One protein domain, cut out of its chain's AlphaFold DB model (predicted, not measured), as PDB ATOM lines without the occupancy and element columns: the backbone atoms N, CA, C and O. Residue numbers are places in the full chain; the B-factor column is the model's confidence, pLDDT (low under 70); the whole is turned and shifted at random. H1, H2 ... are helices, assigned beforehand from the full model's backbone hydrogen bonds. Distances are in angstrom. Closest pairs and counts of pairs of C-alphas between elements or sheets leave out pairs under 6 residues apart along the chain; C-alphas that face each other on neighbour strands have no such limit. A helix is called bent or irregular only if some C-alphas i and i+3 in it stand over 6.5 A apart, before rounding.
ATOM      1  N   LEU A  30       4.728  67.258 -31.078       83.12
ATOM      2  CA  LEU A  30       6.177  67.051 -31.022       83.12
ATOM      3  C   LEU A  30       6.769  66.876 -32.436       83.12
ATOM      4  O   LEU A  30       6.045  66.494 -33.353       83.12
ATOM      5  N   PRO A  31       8.086  67.092 -32.642       78.50
ATOM      6  CA  PRO A  31       8.699  67.051 -33.980       78.50
ATOM      7  C   PRO A  31       8.554  65.727 -34.748       78.50
ATOM      8  O   PRO A  31       8.619  65.725 -35.970       78.50
ATOM      9  N   HIS A  32       8.388  64.608 -34.042       79.25
ATOM     10  CA  HIS A  32       8.265  63.262 -34.615       79.25
ATOM     11  C   HIS A  32       6.818  62.751 -34.626       79.25
ATOM     12  O   HIS A  32       6.570  61.599 -34.969       79.25
ATOM     13  N   GLU A  33       5.860  63.579 -34.208       86.44
ATOM     14  CA  GLU A  33       4.452  63.208 -34.195       86.44
ATOM     15  C   GLU A  33       3.795  63.454 -35.552       86.44
ATOM     16  O   GLU A  33       4.057  64.437 -36.247       86.44
ATOM     17  N   SER A  34       2.882  62.555 -35.910       89.31
ATOM     18  CA  SER A  34       2.098  62.658 -37.134       89.31
ATOM     19  C   SER A  34       1.082  63.791 -37.020       89.31
ATOM     20  O   SER A  34       0.042  63.666 -36.369       89.31
ATOM     21  N   ARG A  35       1.369  64.900 -37.709       90.19
ATOM     22  CA  ARG A  35       0.427  66.015 -37.879       90.19
ATOM     23  C   ARG A  35      -0.916  65.543 -38.438       90.19
ATOM     24  O   ARG A  35      -1.954  65.978 -37.956       90.19
ATOM     25  N   ARG A  36      -0.890  64.609 -39.393       93.06
ATOM     26  CA  ARG A  36      -2.089  64.032 -40.014       93.06
ATOM     27  C   ARG A  36      -2.994  63.343 -38.993       93.06
ATOM     28  O   ARG A  36      -4.209  63.477 -39.072       93.06
ATOM     29  N   ASP A  37      -2.422  62.603 -38.046       93.50
ATOM     30  CA  ASP A  37      -3.215  61.895 -37.034       93.50
ATOM     31  C   ASP A  37      -3.812  62.861 -36.010       93.50
ATOM     32  O   ASP A  37      -4.957  62.681 -35.599       93.50
ATOM     33  N   TYR A  38      -3.076  63.918 -35.655       93.06
ATOM     34  CA  TYR A  38      -3.607  64.990 -34.814       93.06
ATOM     35  C   TYR A  38      -4.756  65.740 -35.505       93.06
ATOM     36  O   TYR A  38      -5.807  65.950 -34.909       93.06
ATOM     37  N   GLU A  39      -4.584  66.114 -36.774       93.44
ATOM     38  CA  GLU A  39      -5.616  66.803 -37.557       93.44
ATOM     39  C   GLU A  39      -6.857  65.927 -37.762       93.44
ATOM     40  O   GLU A  39      -7.977  66.431 -37.671       93.44
ATOM     41  N   ARG A  40      -6.675  64.613 -37.950       96.44
ATOM     42  CA  ARG A  40      -7.780  63.648 -37.979       96.44
ATOM     43  C   ARG A  40      -8.541  63.628 -36.653       96.44
ATOM     44  O   ARG A  40      -9.753  63.807 -36.677       96.44
ATOM     45  N   LEU A  41      -7.847  63.508 -35.517       96.44
ATOM     46  CA  LEU A  41      -8.473  63.561 -34.190       96.44
ATOM     47  C   LEU A  41      -9.259  64.867 -33.997       96.44
ATOM     48  O   LEU A  41     -10.407  64.848 -33.564       96.44
ATOM     49  N   VAL A  42      -8.663  66.008 -34.359       95.62
ATOM     50  CA  VAL A  42      -9.327  67.318 -34.285       95.62
ATOM     51  C   VAL A  42     -10.612  67.329 -35.112       95.62
ATOM     52  O   VAL A  42     -11.643  67.789 -34.620       95.62
ATOM     53  N   ALA A  43     -10.553  66.854 -36.358       96.25
ATOM     54  CA  ALA A  43     -11.696  66.832 -37.261       96.25
ATOM     55  C   ALA A  43     -12.806  65.912 -36.736       96.25
ATOM     56  O   ALA A  43     -13.946  66.353 -36.614       96.25
ATOM     57  N   GLU A  44     -12.467  64.680 -36.359       97.81
ATOM     58  CA  GLU A  44     -13.407  63.687 -35.832       97.81
ATOM     59  C   GLU A  44     -14.097  64.189 -34.560       97.81
ATOM     60  O   GLU A  44     -15.325  64.214 -34.504       97.81
ATOM     61  N   THR A  45     -13.342  64.693 -33.577       97.19
ATOM     62  CA  THR A  45     -13.925  65.210 -32.328       97.19
ATOM     63  C   THR A  45     -14.780  66.458 -32.571       97.19
ATOM     64  O   THR A  45     -15.815  66.644 -31.931       97.19
ATOM     65  N   ARG A  46     -14.397  67.340 -33.503       96.81
ATOM     66  CA  ARG A  46     -15.221  68.511 -33.849       96.81
ATOM     67  C   ARG A  46     -16.510  68.127 -34.566       96.81
ATOM     68  O   ARG A  46     -17.529  68.756 -34.301       96.81
ATOM     69  N   ILE A  47     -16.474  67.123 -35.440       97.75
ATOM     70  CA  ILE A  47     -17.664  66.593 -36.114       97.75
ATOM     71  C   ILE A  47     -18.597  65.939 -35.093       97.75
ATOM     72  O   ILE A  47     -19.781  66.263 -35.072       97.75
ATOM     73  N   GLU A  48     -18.059  65.083 -34.221       96.56
ATOM     74  CA  GLU A  48     -18.814  64.391 -33.171       96.56
ATOM     75  C   GLU A  48     -19.548  65.380 -32.261       96.56
ATOM     76  O   GLU A  48     -20.746  65.246 -32.012       96.56
ATOM     77  N   TRP A  49     -18.839  66.406 -31.786       96.69
ATOM     78  CA  TRP A  49     -19.402  67.333 -30.814       96.69
ATOM     79  C   TRP A  49     -20.105  68.533 -31.431       96.69
ATOM     80  O   TRP A  49     -20.902  69.147 -30.734       96.69
ATOM     81  N   SER A  50     -19.843  68.902 -32.687       96.56
ATOM     82  CA  SER A  50     -20.429  70.076 -33.358       96.56
ATOM     83  C   SER A  50     -20.573  71.290 -32.412       96.56
ATOM     84  O   SER A  50     -21.688  71.659 -32.008       96.56
ATOM     85  N   PRO A  51     -19.452  71.829 -31.891       96.12
ATOM     86  CA  PRO A  51     -19.492  72.893 -30.895       96.12
ATOM     87  C   PRO A  51     -20.126  74.165 -31.465       96.12
ATOM     88  O   PRO A  51     -19.809  74.592 -32.570       96.12
ATOM     89  N   SER A  52     -21.003  74.803 -30.687       93.69
ATOM     90  CA  SER A  52     -21.615  76.081 -31.057       93.69
ATOM     91  C   SER A  52     -21.255  77.171 -30.053       93.69
ATOM     92  O   SER A  52     -21.654  77.134 -28.888       93.69
ATOM     93  N   GLY A  53     -20.507  78.177 -30.496       93.62
ATOM     94  CA  GLY A  53     -20.105  79.312 -29.669       93.62
ATOM     95  C   GLY A  53     -18.914  79.036 -28.733       93.62
ATOM     96  O   GLY A  53     -18.445  77.904 -28.602       93.62
ATOM     97  N   PRO A  54     -18.417  80.080 -28.050       92.75
ATOM     98  CA  PRO A  54     -17.080  80.086 -27.447       92.75
ATOM     99  C   PRO A  54     -16.888  79.060 -26.323       92.75
ATOM    100  O   PRO A  54     -15.819  78.469 -26.199       92.75
ATOM    101  N   THR A  55     -17.917  78.815 -25.507       93.88
ATOM    102  CA  THR A  55     -17.822  77.879 -24.375       93.88
ATOM    103  C   THR A  55     -17.651  76.432 -24.834       93.88
ATOM    104  O   THR A  55     -16.825  75.709 -24.282       93.88
ATOM    105  N   GLU A  56     -18.419  76.000 -25.837       94.94
ATOM    106  CA  GLU A  56     -18.313  74.636 -26.370       94.94
ATOM    107  C   GLU A  56     -17.015  74.455 -27.151       94.94
ATOM    108  O   GLU A  56     -16.333  73.453 -26.958       94.94
ATOM    109  N   GLU A  57     -16.630  75.454 -27.947       95.31
ATOM    110  CA  GLU A  57     -15.349  75.483 -28.661       95.31
ATOM    111  C   GLU A  57     -14.161  75.295 -27.714       95.31
ATOM    112  O   GLU A  57     -13.279  74.469 -27.954       95.31
ATOM    113  N   HIS A  58     -14.162  76.009 -26.585       94.94
ATOM    114  CA  HIS A  58     -13.121  75.874 -25.574       94.94
ATOM    115  C   HIS A  58     -13.089  74.472 -24.945       94.94
ATOM    116  O   HIS A  58     -12.012  73.904 -24.752       94.94
ATOM    117  N   LEU A  59     -14.254  73.900 -24.619       96.50
ATOM    118  CA  LEU A  59     -14.342  72.565 -24.024       96.50
ATOM    119  C   LEU A  59     -13.881  71.474 -24.996       96.50
ATOM    120  O   LEU A  59     -13.102  70.612 -24.596       96.50
ATOM    121  N   VAL A  60     -14.288  71.547 -26.267       97.50
ATOM    122  CA  VAL A  60     -13.851  70.617 -27.319       97.50
ATOM    123  C   VAL A  60     -12.347  70.739 -27.567       97.50
ATOM    124  O   VAL A  60     -11.653  69.727 -27.620       97.50
ATOM    125  N   ALA A  61     -11.797  71.955 -27.631       94.88
ATOM    126  CA  ALA A  61     -10.353  72.149 -27.780       94.88
ATOM    127  C   ALA A  61      -9.557  71.532 -26.614       94.88
ATOM    128  O   ALA A  61      -8.523  70.894 -26.827       94.88
ATOM    129  N   ARG A  62     -10.050  71.675 -25.377       95.38
ATOM    130  CA  ARG A  62      -9.445  71.031 -24.201       95.38
ATOM    131  C   ARG A  62      -9.569  69.512 -24.231       95.38
ATOM    132  O   ARG A  62      -8.627  68.841 -23.815       95.38
ATOM    133  N   LEU A  63     -10.701  68.989 -24.696       96.56
ATOM    134  CA  LEU A  63     -10.921  67.554 -24.853       96.56
ATOM    135  C   LEU A  63      -9.909  66.963 -25.841       96.56
ATOM    136  O   LEU A  63      -9.224  66.006 -25.496       96.56
ATOM    137  N   ILE A  64      -9.723  67.597 -27.001       95.75
ATOM    138  CA  ILE A  64      -8.732  67.188 -28.008       95.75
ATOM    139  C   ILE A  64      -7.308  67.185 -27.428       95.75
ATOM    140  O   ILE A  64      -6.579  66.213 -27.612       95.75
ATOM    141  N   ASP A  65      -6.903  68.236 -26.700       92.50
ATOM    142  CA  ASP A  65      -5.579  68.283 -26.049       92.50
ATOM    143  C   ASP A  65      -5.378  67.112 -25.075       92.50
ATOM    144  O   ASP A  65      -4.295  66.531 -25.020       92.50
ATOM    145  N   LYS A  66      -6.410  66.743 -24.310       93.31
ATOM    146  CA  LYS A  66      -6.327  65.631 -23.356       93.31
ATOM    147  C   LYS A  66      -6.299  64.272 -24.048       93.31
ATOM    148  O   LYS A  66      -5.438  63.465 -23.711       93.31
ATOM    149  N   LEU A  67      -7.157  64.063 -25.047       94.69
ATOM    150  CA  LEU A  67      -7.174  62.846 -25.864       94.69
ATOM    151  C   LEU A  67      -5.821  62.617 -26.545       94.69
ATOM    152  O   LEU A  67      -5.269  61.522 -26.471       94.69
ATOM    153  N   TRP A  68      -5.231  63.665 -27.130       93.81
ATOM    154  CA  TRP A  68      -3.919  63.556 -27.769       93.81
ATOM    155  C   TRP A  68      -2.805  63.199 -26.779       93.81
ATOM    156  O   TRP A  68      -1.943  62.378 -27.081       93.81
ATOM    157  N   ARG A  69      -2.820  63.782 -25.574       90.56
ATOM    158  CA  ARG A  69      -1.835  63.459 -24.527       90.56
ATOM    159  C   ARG A  69      -1.970  62.033 -24.012       90.56
ATOM    160  O   ARG A  69      -0.947  61.401 -23.763       90.56
ATOM    161  N   LEU A  70      -3.196  61.540 -23.850       91.56
ATOM    162  CA  LEU A  70      -3.446  60.156 -23.456       91.56
ATOM    163  C   LEU A  70      -2.891  59.190 -24.508       91.56
ATOM    164  O   LEU A  70      -2.145  58.272 -24.179       91.56
ATOM    165  N   GLU A  71      -3.180  59.451 -25.781       90.81
ATOM    166  CA  GLU A  71      -2.676  58.652 -26.897       90.81
ATOM    167  C   GLU A  71      -1.139  58.699 -27.002       90.81
ATOM    168  O   GLU A  71      -0.483  57.678 -27.205       90.81
ATOM    169  N   ARG A  72      -0.536  59.876 -26.803       88.94
ATOM    170  CA  ARG A  72       0.925  60.043 -26.729       88.94
ATOM    171  C   ARG A  72       1.538  59.189 -25.618       88.94
ATOM    172  O   ARG A  72       2.586  58.584 -25.839       88.94
ATOM    173  N   LEU A  73       0.923  59.168 -24.435       87.00
ATOM    174  CA  LEU A  73       1.408  58.380 -23.300       87.00
ATOM    175  C   LEU A  73       1.371  56.882 -23.601       87.00
ATOM    176  O   LEU A  73       2.396  56.228 -23.426       87.00
ATOM    177  N   ARG A  74       0.260  56.388 -24.159       87.50
ATOM    178  CA  ARG A  74       0.112  54.987 -24.587       87.50
ATOM    179  C   ARG A  74       1.208  54.575 -25.569       87.50
ATOM    180  O   ARG A  74       1.956  53.641 -25.315       87.50
ATOM    181  N   ARG A  75       1.406  55.353 -26.639       87.25
ATOM    182  CA  ARG A  75       2.459  55.072 -27.634       87.25
ATOM    183  C   ARG A  75       3.858  55.081 -27.034       87.25
ATOM    184  O   ARG A  75       4.712  54.293 -27.437       87.25
ATOM    185  N   TYR A  76       4.125  56.003 -26.113       83.88
ATOM    186  CA  TYR A  76       5.418  56.069 -25.448       83.88
ATOM    187  C   TYR A  76       5.664  54.832 -24.574       83.88
ATOM    188  O   TYR A  76       6.784  54.324 -24.539       83.88
ATOM    189  N   GLU A  77       4.634  54.347 -23.884       82.88
ATOM    190  CA  GLU A  77       4.687  53.125 -23.081       82.88
ATOM    191  C   GLU A  77       4.954  51.893 -23.932       82.88
ATOM    192  O   GLU A  77       5.909  51.170 -23.645       82.88
ATOM    193  N   ASP A  78       4.216  51.736 -25.029       84.75
ATOM    194  CA  ASP A  78       4.412  50.639 -25.975       84.75
ATOM    195  C   ASP A  78       5.838  50.639 -26.533       84.75
ATOM    196  O   ASP A  78       6.529  49.623 -26.514       84.75
ATOM    197  N   GLN A  79       6.340  51.802 -26.963       86.12
ATOM    198  CA  GLN A  79       7.707  51.929 -27.477       86.12
ATOM    199  C   GLN A  79       8.766  51.648 -26.409       86.12
ATOM    200  O   GLN A  79       9.821  51.083 -26.705       86.12
ATOM    201  N   LEU A  80       8.531  52.075 -25.168       84.12
ATOM    202  CA  LEU A  80       9.464  51.838 -24.076       84.12
ATOM    203  C   LEU A  80       9.510  50.357 -23.704       84.12
ATOM    204  O   LEU A  80      10.601  49.840 -23.458       84.12
ATOM    205  N   LEU A  81       8.355  49.693 -23.666       83.94
ATOM    206  CA  LEU A  81       8.249  48.261 -23.426       83.94
ATOM    207  C   LEU A  81       8.914  47.477 -24.560       83.94
ATOM    208  O   LEU A  81       9.771  46.641 -24.290       83.94
ATOM    209  N   GLN A  82       8.619  47.827 -25.811       87.19
ATOM    210  CA  GLN A  82       9.205  47.198 -26.990       87.19
ATOM    211  C   GLN A  82      10.736  47.294 -26.993       87.19
ATOM    212  O   GLN A  82      11.417  46.284 -27.140       87.19
ATOM    213  N   ARG A  83      11.304  48.475 -26.710       87.38
ATOM    214  CA  ARG A  83      12.766  48.641 -26.592       87.38
ATOM    215  C   ARG A  83      13.382  47.796 -25.483       87.38
ATOM    216  O   ARG A  83      14.538  47.394 -25.587       87.38
ATOM    217  N   ARG A  84      12.657  47.592 -24.380       85.50
ATOM    218  CA  ARG A  84      13.125  46.734 -23.286       85.50
ATOM    219  C   ARG A  84      13.137  45.276 -23.737       85.50
ATOM    220  O   ARG A  84      14.173  44.641 -23.571       85.50
ATOM    221  N   ILE A  85      12.056  44.811 -24.364       87.06
ATOM    222  CA  ILE A  85      11.943  43.464 -24.944       87.06
ATOM    223  C   ILE A  85      13.089  43.199 -25.924       87.06
ATOM    224  O   ILE A  85      13.845  42.246 -25.752       87.06
ATOM    225  N   GLU A  86      13.281  44.092 -26.892       88.31
ATOM    226  CA  GLU A  86      14.361  43.995 -27.879       88.31
ATOM    227  C   GLU A  86      15.739  43.888 -27.216       88.31
ATOM    228  O   GLU A  86      16.567  43.081 -27.630       88.31
ATOM    229  N   HIS A  87      15.982  44.656 -26.149       86.88
ATOM    230  CA  HIS A  87      17.272  44.656 -25.466       86.88
ATOM    231  C   HIS A  87      17.631  43.296 -24.855       86.88
ATOM    232  O   HIS A  87      18.772  42.853 -24.974       86.88
ATOM    233  N   VAL A  88      16.703  42.621 -24.183       86.94
ATOM    234  CA  VAL A  88      17.003  41.305 -23.588       86.94
ATOM    235  C   VAL A  88      16.891  40.196 -24.617       86.94
ATOM    236  O   VAL A  88      17.665  39.255 -24.508       86.94
ATOM    237  N   GLN A  89      16.058  40.311 -25.655       87.06
ATOM    238  CA  GLN A  89      16.151  39.407 -26.806       87.06
ATOM    239  C   GLN A  89      17.551  39.464 -27.432       87.06
ATOM    240  O   GLN A  89      18.161  38.425 -27.692       87.06
ATOM    241  N   GLU A  90      18.114  40.664 -27.587       87.81
ATOM    242  CA  GLU A  90      19.493  40.857 -28.030       87.81
ATOM    243  C   GLU A  90      20.487  40.220 -27.045       87.81
ATOM    244  O   GLU A  90      21.347  39.445 -27.468       87.81
ATOM    245  N   GLN A  91      20.349  40.443 -25.730       85.62
ATOM    246  CA  GLN A  91      21.212  39.783 -24.736       85.62
ATOM    247  C   GLN A  91      21.111  38.252 -24.800       85.62
ATOM    248  O   GLN A  91      22.137  37.571 -24.825       85.62
ATOM    249  N   ASN A  92      19.900  37.709 -24.888       89.31
ATOM    250  CA  ASN A  92      19.639  36.279 -24.990       89.31
ATOM    251  C   ASN A  92      20.236  35.693 -26.269       89.31
ATOM    252  O   ASN A  92      20.798  34.606 -26.213       89.31
ATOM    253  N   SER A  93      20.199  36.411 -27.396       87.88
ATOM    254  CA  SER A  93      20.825  35.960 -28.647       87.88
ATOM    255  C   SER A  93      22.352  35.821 -28.528       87.88
ATOM    256  O   SER A  93      22.960  34.928 -29.125       87.88
ATOM    257  N   ILE A  94      22.978  36.659 -27.693       87.31
ATOM    258  CA  ILE A  94      24.429  36.684 -27.471       87.31
ATOM    259  C   ILE A  94      24.869  35.569 -26.508       87.31
ATOM    260  O   ILE A  94      25.987  35.057 -26.625       87.31
ATOM    261  N   VAL A  95      24.023  35.165 -25.556       88.75
ATOM    262  CA  VAL A  95      24.375  34.177 -24.520       88.75
ATOM    263  C   VAL A  95      24.832  32.825 -25.109       88.75
ATOM    264  O   VAL A  95      25.932  32.387 -24.753       88.75
ATOM    265  N   PRO A  96      24.112  32.178 -26.051       88.69
ATOM    266  CA  PRO A  96      24.557  30.937 -26.688       88.69
ATOM    267  C   PRO A  96      25.883  31.084 -27.439       88.69
ATOM    268  O   PRO A  96      26.730  30.193 -27.380       88.69
ATOM    269  N   VAL A  97      26.083  32.215 -28.125       88.06
ATOM    270  CA  VAL A  97      27.324  32.532 -28.851       88.06
ATOM    271  C   VAL A  97      28.504  32.602 -27.885       88.06
ATOM    272  O   VAL A  97      29.535  31.970 -28.119       88.06
ATOM    273  N   ARG A  98      28.341  33.296 -26.753       88.56
ATOM    274  CA  ARG A  98      29.359  33.352 -25.694       88.56
ATOM    275  C   ARG A  98      29.605  31.989 -25.052       88.56
ATOM    276  O   ARG A  98      30.754  31.655 -24.779       88.56
ATOM    277  N   GLY A  99      28.558  31.191 -24.848       88.00
ATOM    278  CA  GLY A  99      28.671  29.817 -24.353       88.00
ATOM    279  C   GLY A  99      29.535  28.943 -25.263       88.00
ATOM    280  O   GLY A  99      30.472  28.301 -24.788       88.00
ATOM    281  N   LYS A 100      29.283  28.987 -26.578       88.44
ATOM    282  CA  LYS A 100      30.086  28.279 -27.587       88.44
ATOM    283  C   LYS A 100      31.537  28.755 -27.593       88.44
ATOM    284  O   LYS A 100      32.437  27.932 -27.485       88.44
ATOM    285  N   LEU A 101      31.773  30.066 -27.645       88.81
ATOM    286  CA  LEU A 101      33.123  30.643 -27.613       88.81
ATOM    287  C   LEU A 101      33.902  30.237 -26.358       88.81
ATOM    288  O   LEU A 101      35.068  29.863 -26.441       88.81
ATOM    289  N   LYS A 102      33.250  30.254 -25.194       89.31
ATOM    290  CA  LYS A 102      33.859  29.817 -23.936       89.31
ATOM    291  C   LYS A 102      34.212  28.328 -23.953       89.31
ATOM    292  O   LYS A 102      35.256  27.956 -23.420       89.31
ATOM    293  N   ALA A 103      33.388  27.495 -24.591       88.94
ATOM    294  CA  ALA A 103      33.650  26.067 -24.760       88.94
ATOM    295  C   ALA A 103      34.844  25.764 -25.684       88.94
ATOM    296  O   ALA A 103      35.445  24.705 -25.540       88.94
ATOM    297  N   LEU A 104      35.233  26.691 -26.572       88.94
ATOM    298  CA  LEU A 104      36.429  26.552 -27.418       88.94
ATOM    299  C   LEU A 104      37.741  26.818 -26.667       88.94
ATOM    300  O   LEU A 104      38.797  26.378 -27.110       88.94
ATOM    301  N   GLY A 105      37.699  27.518 -25.528       85.75
ATOM    302  CA  GLY A 105      38.891  27.899 -24.758       85.75
ATOM    303  C   GLY A 105      39.892  26.759 -24.500       85.75
ATOM    304  O   GLY A 105      41.081  26.956 -24.745       85.75
ATOM    305  N   PRO A 106      39.455  25.563 -24.059       87.38
ATOM    306  CA  PRO A 106      40.339  24.416 -23.845       87.38
ATOM    307  C   PRO A 106      41.082  23.924 -25.097       87.38
ATOM    308  O   PRO A 106      42.199  23.432 -24.960       87.38
ATOM    309  N   GLU A 107      40.522  24.080 -26.304       87.69
ATOM    310  CA  GLU A 107      41.186  23.663 -27.555       87.69
ATOM    311  C   GLU A 107      42.454  24.489 -27.823       87.69
ATOM    312  O   GLU A 107      43.444  23.968 -28.334       87.69
ATOM    313  N   PHE A 108      42.456  25.761 -27.413       85.00
ATOM    314  CA  PHE A 108      43.585  26.675 -27.603       85.00
ATOM    315  C   PHE A 108      44.705  26.499 -26.569       85.00
ATOM    316  O   PHE A 108      45.833  26.902 -26.834       85.00
ATOM    317  N   VAL A 109      44.440  25.858 -25.422       81.94
ATOM    318  CA  VAL A 109      45.477  25.554 -24.410       81.94
ATOM    319  C   VAL A 109      46.496  24.542 -24.945       81.94
ATOM    320  O   VAL A 109      47.665  24.594 -24.574       81.94
ATOM    321  N   GLY A 110      46.066  23.627 -25.821       75.69
ATOM    322  CA  GLY A 110      46.930  22.601 -26.414       75.69
ATOM    323  C   GLY A 110      47.784  23.084 -27.592       75.69
ATOM    324  O   GLY A 110      48.707  22.379 -27.998       75.69
ATOM    325  N   ALA A 111      47.505  24.269 -28.142       79.94
ATOM    326  CA  ALA A 111      48.236  24.815 -29.280       79.94
ATOM    327  C   ALA A 111      49.509  25.530 -28.802       79.94
ATOM    328  O   ALA A 111      49.447  26.611 -28.219       79.94
ATOM    329  N   SER A 112      50.666  24.915 -29.055       74.88
ATOM    330  CA  SER A 112      51.979  25.404 -28.590       74.88
ATOM    331  C   SER A 112      52.730  26.230 -29.644       74.88
ATOM    332  O   SER A 112      53.815  26.739 -29.375       74.88
ATOM    333  N   THR A 113      52.178  26.348 -30.856       83.94
ATOM    334  CA  THR A 113      52.766  27.094 -31.982       83.94
ATOM    335  C   THR A 113      51.724  27.996 -32.640       83.94
ATOM    336  O   THR A 113      50.535  27.671 -32.649       83.94
ATOM    337  N   ALA A 114      52.166  29.116 -33.219       81.75
ATOM    338  CA  ALA A 114      51.281  30.056 -33.908       81.75
ATOM    339  C   ALA A 114      50.514  29.408 -35.076       81.75
ATOM    340  O   ALA A 114      49.320  29.652 -35.221       81.75
ATOM    341  N   ASP A 115      51.146  28.508 -35.832       84.62
ATOM    342  CA  ASP A 115      50.505  27.828 -36.966       84.62
ATOM    343  C   ASP A 115      49.360  26.900 -36.526       84.62
ATOM    344  O   ASP A 115      48.325  26.813 -37.188       84.62
ATOM    345  N   GLN A 116      49.502  26.231 -35.373       84.56
ATOM    346  CA  GLN A 116      48.427  25.418 -34.791       84.56
ATOM    347  C   GLN A 116      47.237  26.286 -34.369       84.56
ATOM    348  O   GLN A 116      46.087  25.900 -34.580       84.56
ATOM    349  N   VAL A 117      47.502  27.468 -33.804       85.19
ATOM    350  CA  VAL A 117      46.454  28.436 -33.455       85.19
ATOM    351  C   VAL A 117      45.746  28.930 -34.717       85.19
ATOM    352  O   VAL A 117      44.519  28.952 -34.747       85.19
ATOM    353  N   GLU A 118      46.473  29.252 -35.788       87.62
ATOM    354  CA  GLU A 118      45.878  29.691 -37.058       87.62
ATOM    355  C   GLU A 118      45.015  28.606 -37.713       87.62
ATOM    356  O   GLU A 118      43.913  28.902 -38.178       87.62
ATOM    357  N   GLN A 119      45.448  27.342 -37.684       89.31
ATOM    358  CA  GLN A 119      44.635  26.218 -38.162       89.31
ATOM    359  C   GLN A 119      43.343  26.054 -37.351       89.31
ATOM    360  O   GLN A 119      42.275  25.829 -37.928       89.31
ATOM    361  N   LEU A 120      43.408  26.201 -36.022       87.88
ATOM    362  CA  LEU A 120      42.227  26.153 -35.157       87.88
ATOM    363  C   LEU A 120      41.278  27.331 -35.415       87.88
ATOM    364  O   LEU A 120      40.066  27.134 -35.502       87.88
ATOM    365  N   LEU A 121      41.806  28.542 -35.598       89.00
ATOM    366  CA  LEU A 121      40.998  29.714 -35.945       89.00
ATOM    367  C   LEU A 121      40.329  29.538 -37.316       89.00
ATOM    368  O   LEU A 121      39.136  29.808 -37.450       89.00
ATOM    369  N   ALA A 122      41.052  29.021 -38.313       91.12
ATOM    370  CA  ALA A 122      40.504  28.746 -39.639       91.12
ATOM    371  C   ALA A 122      39.387  27.688 -39.599       91.12
ATOM    372  O   ALA A 122      38.361  27.849 -40.261       91.12
ATOM    373  N   LYS A 123      39.542  26.644 -38.773       91.94
ATOM    374  CA  LYS A 123      38.534  25.587 -38.583       91.94
ATOM    375  C   LYS A 123      37.205  26.123 -38.039       91.94
ATOM    376  O   LYS A 123      36.148  25.628 -38.420       91.94
ATOM    377  N   HIS A 124      37.251  27.133 -37.169       88.25
ATOM    378  CA  HIS A 124      36.068  27.712 -36.517       88.25
ATOM    379  C   HIS A 124      35.433  28.885 -37.287       88.25
ATOM    380  O   HIS A 124      34.493  29.511 -36.792       88.25
ATOM    381  N   GLY A 125      35.915  29.182 -38.501       91.06
ATOM    382  CA  GLY A 125      35.308  30.149 -39.417       91.06
ATOM    383  C   GLY A 125      35.128  31.537 -38.795       91.06
ATOM    384  O   GLY A 125      36.096  32.194 -38.410       91.06
ATOM    385  N   ASP A 126      33.879  31.998 -38.690       87.50
ATOM    386  CA  ASP A 126      33.565  33.333 -38.168       87.50
ATOM    387  C   ASP A 126      33.921  33.501 -36.686       87.50
ATOM    388  O   ASP A 126      34.389  34.571 -36.293       87.50
ATOM    389  N   TYR A 127      33.810  32.445 -35.871       88.06
ATOM    390  CA  TYR A 127      34.278  32.492 -34.482       88.06
ATOM    391  C   TYR A 127      35.791  32.711 -34.415       88.06
ATOM    392  O   TYR A 127      36.260  33.489 -33.586       88.06
ATOM    393  N   GLY A 128      36.554  32.094 -35.323       88.31
ATOM    394  CA  GLY A 128      37.997  32.301 -35.427       88.31
ATOM    395  C   GLY A 128      38.363  33.747 -35.760       88.31
ATOM    396  O   GLY A 128      39.244  34.319 -35.123       88.31
ATOM    397  N   LYS A 129      37.636  34.387 -36.685       89.56
ATOM    398  CA  LYS A 129      37.834  35.816 -37.006       89.56
ATOM    399  C   LYS A 129      37.573  36.712 -35.794       89.56
ATOM    400  O   LYS A 129      38.352  37.624 -35.522       89.56
ATOM    401  N   VAL A 130      36.494  36.445 -35.055       89.56
ATOM    402  CA  VAL A 130      36.143  37.199 -33.842       89.56
ATOM    403  C   VAL A 130      37.225  37.034 -32.772       89.56
ATOM    404  O   VAL A 130      37.701  38.031 -32.232       89.56
ATOM    405  N   ILE A 131      37.682  35.806 -32.520       90.50
ATOM    406  CA  ILE A 131      38.753  35.526 -31.553       90.50
ATOM    407  C   ILE A 131      40.055  36.235 -31.953       90.50
ATOM    408  O   ILE A 131      40.665  36.897 -31.115       90.50
ATOM    409  N   ALA A 132      40.446  36.169 -33.230       89.81
ATOM    410  CA  ALA A 132      41.636  36.846 -33.744       89.81
ATOM    411  C   ALA A 132      41.547  38.379 -33.629       89.81
ATOM    412  O   ALA A 132      42.564  39.041 -33.425       89.81
ATOM    413  N   SER A 133      40.339  38.948 -33.723       91.69
ATOM    414  CA  SER A 133      40.119  40.384 -33.510       91.69
ATOM    415  C   SER A 133      40.312  40.807 -32.048       91.69
ATOM    416  O   SER A 133      40.754  41.924 -31.785       91.69
ATOM    417  N   TRP A 134      40.006  39.922 -31.093       90.38
ATOM    418  CA  TRP A 134      40.163  40.187 -29.661       90.38
ATOM    419  C   TRP A 134      41.587  39.945 -29.168       90.38
ATOM    420  O   TRP A 134      42.095  40.721 -28.359       90.38
ATOM    421  N   VAL A 135      42.225  38.876 -29.645       89.75
ATOM    422  CA  VAL A 135      43.595  38.499 -29.285       89.75
ATOM    423  C   VAL A 135      44.414  38.342 -30.571       89.75
ATOM    424  O   VAL A 135      44.535  37.230 -31.096       89.75
ATOM    425  N   PRO A 136      44.965  39.448 -31.105       88.00
ATOM    426  CA  PRO A 136      45.750  39.409 -32.331       88.00
ATOM    427  C   PRO A 136      47.063  38.646 -32.131       88.00
ATOM    428  O   PRO A 136      47.584  38.558 -31.015       88.00
ATOM    429  N   ARG A 137      47.622  38.131 -33.233       86.75
ATOM    430  CA  ARG A 137      48.910  37.427 -33.234       86.75
ATOM    431  C   ARG A 137      50.018  38.318 -32.635       86.75
ATOM    432  O   ARG A 137      50.145  39.479 -33.043       86.75
ATOM    433  N   PRO A 138      50.826  37.808 -31.688       86.25
ATOM    434  CA  PRO A 138      51.983  38.526 -31.161       86.25
ATOM    435  C   PRO A 138      52.986  38.860 -32.272       86.25
ATOM    436  O   PRO A 138      53.237  38.041 -33.146       86.25
ATOM    437  N   LYS A 139      53.584  40.057 -32.235       78.56
ATOM    438  CA  LYS A 139      54.632  40.466 -33.195       78.56
ATOM    439  C   LYS A 139      56.026  39.944 -32.834       78.56
ATOM    440  O   LYS A 139      56.933  40.009 -33.653       78.56
ATOM    441  N   GLU A 140      56.204  39.508 -31.592       80.19
ATOM    442  CA  GLU A 140      57.468  39.006 -31.058       80.19
ATOM    443  C   GLU A 140      57.476  37.479 -31.130       80.19
ATOM    444  O   GLU A 140      56.603  36.838 -30.539       80.19
ATOM    445  N   THR A 141      58.483  36.913 -31.800       72.62
ATOM    446  CA  THR A 141      58.651  35.465 -32.011       72.62
ATOM    447  C   THR A 141      58.657  34.681 -30.694       72.62
ATOM    448  O   THR A 141      58.062  33.612 -30.597       72.62
ATOM    449  N   ASP A 142      59.229  35.258 -29.633       70.06
ATOM    450  CA  ASP A 142      59.333  34.626 -28.309       70.06
ATOM    451  C   ASP A 142      57.978  34.473 -27.591       70.06
ATOM    452  O   ASP A 142      57.837  33.665 -26.672       70.06
ATOM    453  N   LYS A 143      56.957  35.240 -28.000       74.38
ATOM    454  CA  LYS A 143      55.606  35.216 -27.412       74.38
ATOM    455  C   LYS A 143      54.595  34.458 -28.268       74.38
ATOM    456  O   LYS A 143      53.465  34.257 -27.821       74.38
ATOM    457  N   GLU A 144      54.977  34.007 -29.461       75.62
ATOM    458  CA  GLU A 144      54.089  33.259 -30.358       75.62
ATOM    459  C   GLU A 144      53.626  31.931 -29.744       75.62
ATOM    460  O   GLU A 144      52.460  31.565 -29.884       75.62
ATOM    461  N   GLY A 145      54.490  31.260 -28.973       76.81
ATOM    462  CA  GLY A 145      54.138  30.033 -28.248       76.81
ATOM    463  C   GLY A 145      53.136  30.236 -27.101       76.81
ATOM    464  O   GLY A 145      52.506  29.281 -26.658       76.81
ATOM    465  N   LEU A 146      52.941  31.476 -26.636       83.50
ATOM    466  CA  LEU A 146      51.983  31.820 -25.575       83.50
ATOM    467  C   LEU A 146      50.626  32.285 -26.120       83.50
ATOM    468  O   LEU A 146      49.701  32.534 -25.344       83.50
ATOM    469  N   TRP A 147      50.482  32.407 -27.443       86.06
ATOM    470  CA  TRP A 147      49.281  32.968 -28.059       86.06
ATOM    471  C   TRP A 147      48.028  32.121 -27.788       86.06
ATOM    472  O   TRP A 147      46.994  32.668 -27.401       86.06
ATOM    473  N   GLY A 148      48.133  30.791 -27.888       86.88
ATOM    474  CA  GLY A 148      47.032  29.872 -27.572       86.88
ATOM    475  C   GLY A 148      46.577  29.971 -26.111       86.88
ATOM    476  O   GLY A 148      45.382  30.078 -25.829       86.88
ATOM    477  N   ALA A 149      47.528  30.058 -25.174       87.38
ATOM    478  CA  ALA A 149      47.239  30.246 -23.753       87.38
ATOM    479  C   ALA A 149      46.545  31.593 -23.467       87.38
ATOM    480  O   ALA A 149      45.590  31.638 -22.689       87.38
ATOM    481  N   ALA A 150      46.965  32.671 -24.138       87.88
ATOM    482  CA  ALA A 150      46.342  33.990 -24.015       87.88
ATOM    483  C   ALA A 150      44.892  34.005 -24.539       87.88
ATOM    484  O   ALA A 150      44.009  34.592 -23.909       87.88
ATOM    485  N   ILE A 151      44.623  33.318 -25.657       89.25
ATOM    486  CA  ILE A 151      43.259  33.132 -26.182       89.25
ATOM    487  C   ILE A 151      42.400  32.365 -25.169       89.25
ATOM    488  O   ILE A 151      41.294  32.798 -24.838       89.25
ATOM    489  N   ALA A 152      42.909  31.251 -24.642       89.38
ATOM    490  CA  ALA A 152      42.183  30.429 -23.680       89.38
ATOM    491  C   ALA A 152      41.846  31.193 -22.388       89.38
ATOM    492  O   ALA A 152      40.731  31.080 -21.871       89.38
ATOM    493  N   GLU A 153      42.775  32.007 -21.881       91.06
ATOM    494  CA  GLU A 153      42.540  32.860 -20.714       91.06
ATOM    495  C   GLU A 153      41.452  33.909 -20.990       91.06
ATOM    496  O   GLU A 153      40.531  34.082 -20.181       91.06
ATOM    497  N   HIS A 154      41.501  34.557 -22.160       89.75
ATOM    498  CA  HIS A 154      40.500  35.539 -22.578       89.75
ATOM    499  C   HIS A 154      39.097  34.918 -22.660       89.75
ATOM    500  O   HIS A 154      38.139  35.458 -22.100       89.75
ATOM    501  N   LEU A 155      38.977  33.746 -23.291       89.75
ATOM    502  CA  LEU A 155      37.713  33.017 -23.415       89.75
ATOM    503  C   LEU A 155      37.189  32.526 -22.056       89.75
ATOM    504  O   LEU A 155      35.987  32.588 -21.799       89.75
ATOM    505  N   LYS A 156      38.073  32.112 -21.138       90.00
ATOM    506  CA  LYS A 156      37.694  31.703 -19.775       90.00
ATOM    507  C   LYS A 156      37.116  32.860 -18.960       90.00
ATOM    508  O   LYS A 156      36.154  32.654 -18.214       90.00
ATOM    509  N   LYS A 157      37.686  34.060 -19.110       90.00
ATOM    510  CA  LYS A 157      37.244  35.288 -18.429       90.00
ATOM    511  C   LYS A 157      35.887  35.794 -18.930       90.00
ATOM    512  O   LYS A 157      35.262  36.609 -18.260       90.00
ATOM    513  N   MET A 158      35.408  35.306 -20.074       87.50
ATOM    514  CA  MET A 158      34.115  35.696 -20.622       87.50
ATOM    515  C   MET A 158      32.962  35.264 -19.705       87.50
ATOM    516  O   MET A 158      32.825  34.093 -19.326       87.50
ATOM    517  N   GLU A 159      32.105  36.221 -19.365       81.88
ATOM    518  CA  GLU A 159      30.887  35.974 -18.603       81.88
ATOM    519  C   GLU A 159      29.751  35.563 -19.547       81.88
ATOM    520  O   GLU A 159      29.383  36.285 -20.483       81.88
ATOM    521  N   VAL A 160      29.201  34.379 -19.284       82.44
ATOM    522  CA  VAL A 160      27.995  33.856 -19.927       82.44
ATOM    523  C   VAL A 160      26.887  34.013 -18.893       82.44
ATOM    524  O   VAL A 160      26.843  33.262 -17.919       82.44
ATOM    525  N   GLY A 161      26.075  35.059 -19.040       80.00
ATOM    526  CA  GLY A 161      24.897  35.257 -18.195       80.00
ATOM    527  C   GLY A 161      23.832  34.186 -18.466       80.00
ATOM    528  O   GLY A 161      23.902  33.516 -19.498       80.00
ATOM    529  N   PRO A 162      22.854  33.999 -17.561       83.56
ATOM    530  CA  PRO A 162      21.718  33.126 -17.829       83.56
ATOM    531  C   PRO A 162      20.866  33.698 -18.968       83.56
ATOM    532  O   PRO A 162      20.768  34.916 -19.123       83.56
ATOM    533  N   ILE A 163      20.228  32.816 -19.735       82.19
ATOM    534  CA  ILE A 163      19.163  33.212 -20.660       82.19
ATOM    535  C   ILE A 163      17.959  33.626 -19.810       82.19
ATOM    536  O   ILE A 163      17.573  32.913 -18.881       82.19
ATOM    537  N   VAL A 164      17.397  34.793 -20.101       82.88
ATOM    538  CA  VAL A 164      16.233  35.323 -19.394       82.88
ATOM    539  C   VAL A 164      14.988  35.013 -20.222       82.88
ATOM    540  O   VAL A 164      14.763  35.657 -21.236       82.88
ATOM    541  N   GLU A 165      14.178  34.045 -19.797       78.56
ATOM    542  CA  GLU A 165      12.949  33.638 -20.499       78.56
ATOM    543  C   GLU A 165      11.740  33.593 -19.552       78.56
ATOM    544  O   GLU A 165      11.867  33.410 -18.334       78.56
ATOM    545  N   GLY A 166      10.541  33.742 -20.118       76.81
ATOM    546  CA  GLY A 166       9.280  33.518 -19.411       76.81
ATOM    547  C   GLY A 166       9.026  34.526 -18.275       76.81
ATOM    548  O   GLY A 166       9.229  35.725 -18.454       76.81
ATOM    549  N   PRO A 167       8.569  34.100 -17.081       70.31
ATOM    550  CA  PRO A 167       8.266  35.026 -15.982       70.31
ATOM    551  C   PRO A 167       9.454  35.900 -15.536       70.31
ATOM    552  O   PRO A 167       9.258  37.027 -15.079       70.31
ATOM    553  N   SER A 168      10.690  35.413 -15.686       70.94
ATOM    554  CA  SER A 168      11.912  36.167 -15.369       70.94
ATOM    555  C   SER A 168      12.176  37.306 -16.361       70.94
ATOM    556  O   SER A 168      12.720  38.348 -15.993       70.94
ATOM    557  N   GLU A 169      11.751  37.124 -17.607       75.06
ATOM    558  CA  GLU A 169      11.792  38.138 -18.658       75.06
ATOM    559  C   GLU A 169      10.787  39.268 -18.382       75.06
ATOM    560  O   GLU A 169      11.114  40.450 -18.470       75.06
ATOM    561  N   ILE A 170       9.590  38.933 -17.903       69.50
ATOM    562  CA  ILE A 170       8.585  39.942 -17.535       69.50
ATOM    563  C   ILE A 170       9.115  40.863 -16.429       69.50
ATOM    564  O   ILE A 170       9.035  42.084 -16.548       69.50
ATOM    565  N   LEU A 171       9.715  40.293 -15.379       76.00
ATOM    566  CA  LEU A 171      10.223  41.063 -14.239       76.00
ATOM    567  C   LEU A 171      11.432  41.949 -14.591       76.00
ATOM    568  O   LEU A 171      11.747  42.888 -13.861       76.00
ATOM    569  N   THR A 172      12.131  41.660 -15.695       75.06
ATOM    570  CA  THR A 172      13.258  42.489 -16.152       75.06
ATOM    571  C   THR A 172      12.798  43.732 -16.908       75.06
ATOM    572  O   THR A 172      13.456  44.772 -16.808       75.06
ATOM    573  N   TYR A 173      11.661  43.684 -17.608       72.44
ATOM    574  CA  TYR A 173      11.134  44.852 -18.323       72.44
ATOM    575  C   TYR A 173      10.058  45.609 -17.569       72.44
ATOM    576  O   TYR A 173       9.947  46.826 -17.740       72.44
ATOM    577  N   VAL A 174       9.243  44.912 -16.786       74.56
ATOM    578  CA  VAL A 174       8.104  45.484 -16.079       74.56
ATOM    579  C   VAL A 174       8.534  45.744 -14.645       74.56
ATOM    580  O   VAL A 174       8.639  44.833 -13.832       74.56
ATOM    581  N   ASP A 175       8.821  47.010 -14.353       79.12
ATOM    582  CA  ASP A 175       9.010  47.497 -12.986       79.12
ATOM    583  C   ASP A 175       7.618  47.833 -12.431       79.12
ATOM    584  O   ASP A 175       7.040  48.824 -12.895       79.12
ATOM    585  N   PRO A 176       7.065  47.032 -11.495       77.25
ATOM    586  CA  PRO A 176       5.671  47.169 -11.074       77.25
ATOM    587  C   PRO A 176       5.352  48.575 -10.563       77.25
ATOM    588  O   PRO A 176       4.370  49.175 -10.979       77.25
ATOM    589  N   PHE A 177       6.254  49.175  -9.783       77.19
ATOM    590  CA  PHE A 177       6.055  50.520  -9.236       77.19
ATOM    591  C   PHE A 177       6.060  51.612 -10.305       77.19
ATOM    592  O   PHE A 177       5.412  52.649 -10.151       77.19
ATOM    593  N   LYS A 178       6.826  51.433 -11.388       74.94
ATOM    594  CA  LYS A 178       6.792  52.385 -12.505       74.94
ATOM    595  C   LYS A 178       5.540  52.209 -13.343       74.94
ATOM    596  O   LYS A 178       5.041  53.223 -13.817       74.94
ATOM    597  N   LEU A 179       5.079  50.972 -13.522       74.94
ATOM    598  CA  LEU A 179       3.843  50.678 -14.238       74.94
ATOM    599  C   LEU A 179       2.649  51.295 -13.503       74.94
ATOM    600  O   LEU A 179       1.969  52.125 -14.088       74.94
ATOM    601  N   GLU A 180       2.497  51.021 -12.206       80.12
ATOM    602  CA  GLU A 180       1.445  51.609 -11.361       80.12
ATOM    603  C   GLU A 180       1.472  53.145 -11.418       80.12
ATOM    604  O   GLU A 180       0.463  53.802 -11.656       80.12
ATOM    605  N   LEU A 181       2.659  53.755 -11.300       80.62
ATOM    606  CA  LEU A 181       2.803  55.211 -11.394       80.62
ATOM    607  C   LEU A 181       2.401  55.772 -12.769       80.62
ATOM    608  O   LEU A 181       2.071  56.958 -12.874       80.62
ATOM    609  N   GLN A 182       2.522  54.984 -13.832       75.88
ATOM    610  CA  GLN A 182       2.108  55.365 -15.178       75.88
ATOM    611  C   GLN A 182       0.602  55.190 -15.368       75.88
ATOM    612  O   GLN A 182      -0.046  56.135 -15.827       75.88
ATOM    613  N   GLU A 183       0.051  54.064 -14.917       81.62
ATOM    614  CA  GLU A 183      -1.387  53.786 -14.881       81.62
ATOM    615  C   GLU A 183      -2.135  54.891 -14.130       81.62
ATOM    616  O   GLU A 183      -3.013  55.531 -14.707       81.62
ATOM    617  N   ASP A 184      -1.676  55.258 -12.931       85.19
ATOM    618  CA  ASP A 184      -2.207  56.375 -12.140       85.19
ATOM    619  C   ASP A 184      -2.260  57.701 -12.917       85.19
ATOM    620  O   ASP A 184      -3.097  58.575 -12.672       85.19
ATOM    621  N   ARG A 185      -1.290  57.944 -13.805       81.38
ATOM    622  CA  ARG A 185      -1.219  59.192 -14.580       81.38
ATOM    623  C   ARG A 185      -2.153  59.156 -15.777       81.38
ATOM    624  O   ARG A 185      -2.713  60.200 -16.114       81.38
ATOM    625  N   MET A 186      -2.287  58.000 -16.417       87.44
ATOM    626  CA  MET A 186      -3.268  57.791 -17.474       87.44
ATOM    627  C   MET A 186      -4.682  57.899 -16.915       87.44
ATOM    628  O   MET A 186      -5.477  58.655 -17.464       87.44
ATOM    629  N   GLU A 187      -4.944  57.282 -15.763       89.75
ATOM    630  CA  GLU A 187      -6.229  57.359 -15.072       89.75
ATOM    631  C   GLU A 187      -6.615  58.810 -14.765       89.75
ATOM    632  O   GLU A 187      -7.730  59.236 -15.053       89.75
ATOM    633  N   ARG A 188      -5.674  59.639 -14.290       90.62
ATOM    634  CA  ARG A 188      -5.929  61.079 -14.093       90.62
ATOM    635  C   ARG A 188      -6.334  61.798 -15.380       90.62
ATOM    636  O   ARG A 188      -7.200  62.672 -15.340       90.62
ATOM    637  N   LEU A 189      -5.709  61.473 -16.513       90.75
ATOM    638  CA  LEU A 189      -6.093  62.055 -17.802       90.75
ATOM    639  C   LEU A 189      -7.465  61.559 -18.253       90.75
ATOM    640  O   LEU A 189      -8.261  62.373 -18.718       90.75
ATOM    641  N   ASP A 190      -7.756  60.274 -18.076       94.25
ATOM    642  CA  ASP A 190      -9.062  59.689 -18.373       94.25
ATOM    643  C   ASP A 190     -10.166  60.310 -17.506       94.25
ATOM    644  O   ASP A 190     -11.228  60.678 -18.012       94.25
ATOM    645  N   GLU A 191      -9.910  60.550 -16.220       96.69
ATOM    646  CA  GLU A 191     -10.830  61.288 -15.359       96.69
ATOM    647  C   GLU A 191     -11.061  62.724 -15.841       96.69
ATOM    648  O   GLU A 191     -12.189  63.227 -15.794       96.69
ATOM    649  N   GLU A 192     -10.007  63.426 -16.262       95.50
ATOM    650  CA  GLU A 192     -10.124  64.776 -16.814       95.50
ATOM    651  C   GLU A 192     -10.932  64.784 -18.116       95.50
ATOM    652  O   GLU A 192     -11.799  65.646 -18.285       95.50
ATOM    653  N   ILE A 193     -10.701  63.811 -19.000       97.06
ATOM    654  CA  ILE A 193     -11.480  63.588 -20.225       97.06
ATOM    655  C   ILE A 193     -12.947  63.357 -19.863       97.06
ATOM    656  O   ILE A 193     -13.820  64.065 -20.364       97.06
ATOM    657  N   LEU A 194     -13.231  62.458 -18.921       97.62
ATOM    658  CA  LEU A 194     -14.587  62.169 -18.461       97.62
ATOM    659  C   LEU A 194     -15.280  63.420 -17.902       97.62
ATOM    660  O   LEU A 194     -16.448  63.676 -18.208       97.62
ATOM    661  N   LYS A 195     -14.578  64.218 -17.088       97.81
ATOM    662  CA  LYS A 195     -15.095  65.480 -16.530       97.81
ATOM    663  C   LYS A 195     -15.402  66.492 -17.641       97.81
ATOM    664  O   LYS A 195     -16.454  67.136 -17.594       97.81
ATOM    665  N   LEU A 196     -14.534  66.615 -18.647       97.12
ATOM    666  CA  LEU A 196     -14.747  67.493 -19.805       97.12
ATOM    667  C   LEU A 196     -15.950  67.051 -20.639       97.12
ATOM    668  O   LEU A 196     -16.814  67.878 -20.927       97.12
ATOM    669  N   THR A 197     -16.052  65.760 -20.949       97.56
ATOM    670  CA  THR A 197     -17.180  65.179 -21.686       97.56
ATOM    671  C   THR A 197     -18.500  65.429 -20.958       97.56
ATOM    672  O   THR A 197     -19.444  65.955 -21.545       97.56
ATOM    673  N   LYS A 198     -18.559  65.164 -19.644       97.50
ATOM    674  CA  LYS A 198     -19.745  65.452 -18.816       97.50
ATOM    675  C   LYS A 198     -20.128  66.931 -18.851       97.50
ATOM    676  O   LYS A 198     -21.302  67.265 -19.009       97.50
ATOM    677  N   ARG A 199     -19.147  67.830 -18.720       97.06
ATOM    678  CA  ARG A 199     -19.393  69.276 -18.763       97.06
ATOM    679  C   ARG A 199     -19.897  69.724 -20.134       97.06
ATOM    680  O   ARG A 199     -20.776  70.579 -20.198       97.06
ATOM    681  N   LEU A 200     -19.362  69.154 -21.208       96.38
ATOM    682  CA  LEU A 200     -19.778  69.461 -22.571       96.38
ATOM    683  C   LEU A 200     -21.230  69.035 -22.820       96.38
ATOM    684  O   LEU A 200     -22.020  69.848 -23.300       96.38
ATOM    685  N   VAL A 201     -21.605  67.827 -22.386       96.56
ATOM    686  CA  VAL A 201     -22.999  67.357 -22.404       96.56
ATOM    687  C   VAL A 201     -23.900  68.320 -21.629       96.56
ATOM    688  O   VAL A 201     -24.901  68.776 -22.167       96.56
ATOM    689  N   GLN A 202     -23.523  68.705 -20.406       96.69
ATOM    690  CA  GLN A 202     -24.306  69.637 -19.586       96.69
ATOM    691  C   GLN A 202     -24.523  71.002 -20.261       96.69
ATOM    692  O   GLN A 202     -25.606  71.580 -20.173       96.69
ATOM    693  N   VAL A 203     -23.491  71.558 -20.901       94.88
ATOM    694  CA  VAL A 203     -23.595  72.855 -21.586       94.88
ATOM    695  C   VAL A 203     -24.530  72.752 -22.789       94.88
ATOM    696  O   VAL A 203     -25.373  73.632 -22.970       94.88
ATOM    697  N   LYS A 204     -24.418  71.677 -23.574       94.00
ATOM    698  CA  LYS A 204     -25.297  71.445 -24.724       94.00
ATOM    699  C   LYS A 204     -26.750  71.266 -24.306       94.00
ATOM    700  O   LYS A 204     -27.604  71.986 -24.814       94.00
ATOM    701  N   THR A 205     -27.019  70.411 -23.321       94.44
ATOM    702  CA  THR A 205     -28.386  70.200 -22.822       94.44
ATOM    703  C   THR A 205     -28.977  71.484 -22.252       94.44
ATOM    704  O   THR A 205     -30.126  71.809 -22.525       94.44
ATOM    705  N   SER A 206     -28.181  72.285 -21.538       91.94
ATOM    706  CA  SER A 206     -28.631  73.595 -21.051       91.94
ATOM    707  C   SER A 206     -29.030  74.516 -22.208       91.94
ATOM    708  O   SER A 206     -30.088  75.133 -22.166       91.94
ATOM    709  N   LYS A 207     -28.229  74.597 -23.276       90.06
ATOM    710  CA  LYS A 207     -28.569  75.421 -24.447       90.06
ATOM    711  C   LYS A 207     -29.788  74.930 -25.209       90.06
ATOM    712  O   LYS A 207     -30.497  75.752 -25.776       90.06
ATOM    713  N   GLU A 208     -30.022  73.625 -25.250       88.44
ATOM    714  CA  GLU A 208     -31.233  73.058 -25.841       88.44
ATOM    715  C   GLU A 208     -32.472  73.427 -25.021       88.44
ATOM    716  O   GLU A 208     -33.463  73.872 -25.594       88.44
ATOM    717  N   LEU A 209     -32.389  73.336 -23.689       89.50
ATOM    718  CA  LEU A 209     -33.479  73.699 -22.778       89.50
ATOM    719  C   LEU A 209     -33.796  75.201 -22.788       89.50
ATOM    720  O   LEU A 209     -34.960  75.584 -22.732       89.50
ATOM    721  N   PHE A 210     -32.770  76.053 -22.869       83.94
ATOM    722  CA  PHE A 210     -32.917  77.512 -22.913       83.94
ATOM    723  C   PHE A 210     -32.965  78.075 -24.341       83.94
ATOM    724  O   PHE A 210     -32.890  79.293 -24.520       83.94
ATOM    725  N   ARG A 211     -33.080  77.221 -25.370       77.44
ATOM    726  CA  ARG A 211     -33.266  77.689 -26.746       77.44
ATOM    727  C   ARG A 211     -34.591  78.459 -26.793       77.44
ATOM    728  O   ARG A 211     -35.613  77.893 -26.402       77.44
TER     729      ARG A 211
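AT A GLANCE: This is residues 30 to 211 of the 270 residues of an uncharacterized protein of Bradyrhizobium symbiodeficiens (UniProt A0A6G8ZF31). One very long helix, H2, is the backbone of a thin rod: near its first end H1 and the long H7 pack on different sides of it, and at its last end H3, H4 and H5 make a small head. Residues 158 to 166 lead back from that head to the short H6, which packs on the middle part of H2, and H7 then runs on toward the first end. The printed part has 182 residues with seven named helices, H1 to H7 in order, and no named strand; its class is all helix. It is extended, with a radius of gyration of the C-alphas of 31.0 A, and spans 101 by 31 by 22 A.

IN THESE COORDINATES: H1 is residues 35 to 49, 21.1 A long, beginning at C-alpha 35 (0.427, 66.015, -37.879). H2 is residues 54 to 109, 83.0 A long; C-alpha 109 is at (45.477, 25.554, -24.410). H3 is residues 114 to 123, H4 residues 126 to 134, and H5 residues 141 to 157, 25.4 A long. H6 is residues 167 to 173. H7 is residues 176 to 209, 48.7 A long, ending at C-alpha 209 (-33.479, 73.699, -22.778). H2 is irregular, but only just, with C-alphas 103 and 106 at 7.0 A; H5 is irregular, with C-alphas 145 and 148 at 7.1 A and a kink of 42 degrees near residue 148.

HOW THE PARTS SIT: H2 is the hub, touching four helices. H1 and H2 form a helical hairpin at a steep tilt of 39 degrees; residues 60 to 68 of H2 touch H1, and the closest C-alphas, of Val 42 and Ile 64, are 6.3 A apart. H7 touches residues 56 to 73 of H2 at a shallow tilt of 19 degrees, opposite ways, the closest C-alphas being Leu 63 and Ile 193 at 6.1 A. H1 and H7 are apart. H6 touches residues 81 to 88 of H2, closest at the C-alphas of Arg 84 and Tyr 173, 5.7 A. H5 touches residues 101 to 109 of H2 at a steep tilt of 50 degrees, with the C-alphas of Gly 105 and Ala 152 closest at 4.3 A. H3 and H4 form a second helical hairpin, with the C-alphas of Leu 121 and Gly 128 closest at 4.0 A. H3 touches residues 144 to 148 of H5, closest at the C-alphas of Ala 114 and Glu 144, 5.5 A. In H1, H3, H4 and H6 every O i to N i+4 pair is within hydrogen-bond range; H2 has 45 of 52, H5 8 of 13 and H7 29 of 30.

THE WHOLE: The C-alphas farthest apart, of Asp 142 and Arg 211, are 102.1 A apart. The printed part has no cut and no long link. Mean pLDDT of the printed part is 87.6; residue 170 is under 70.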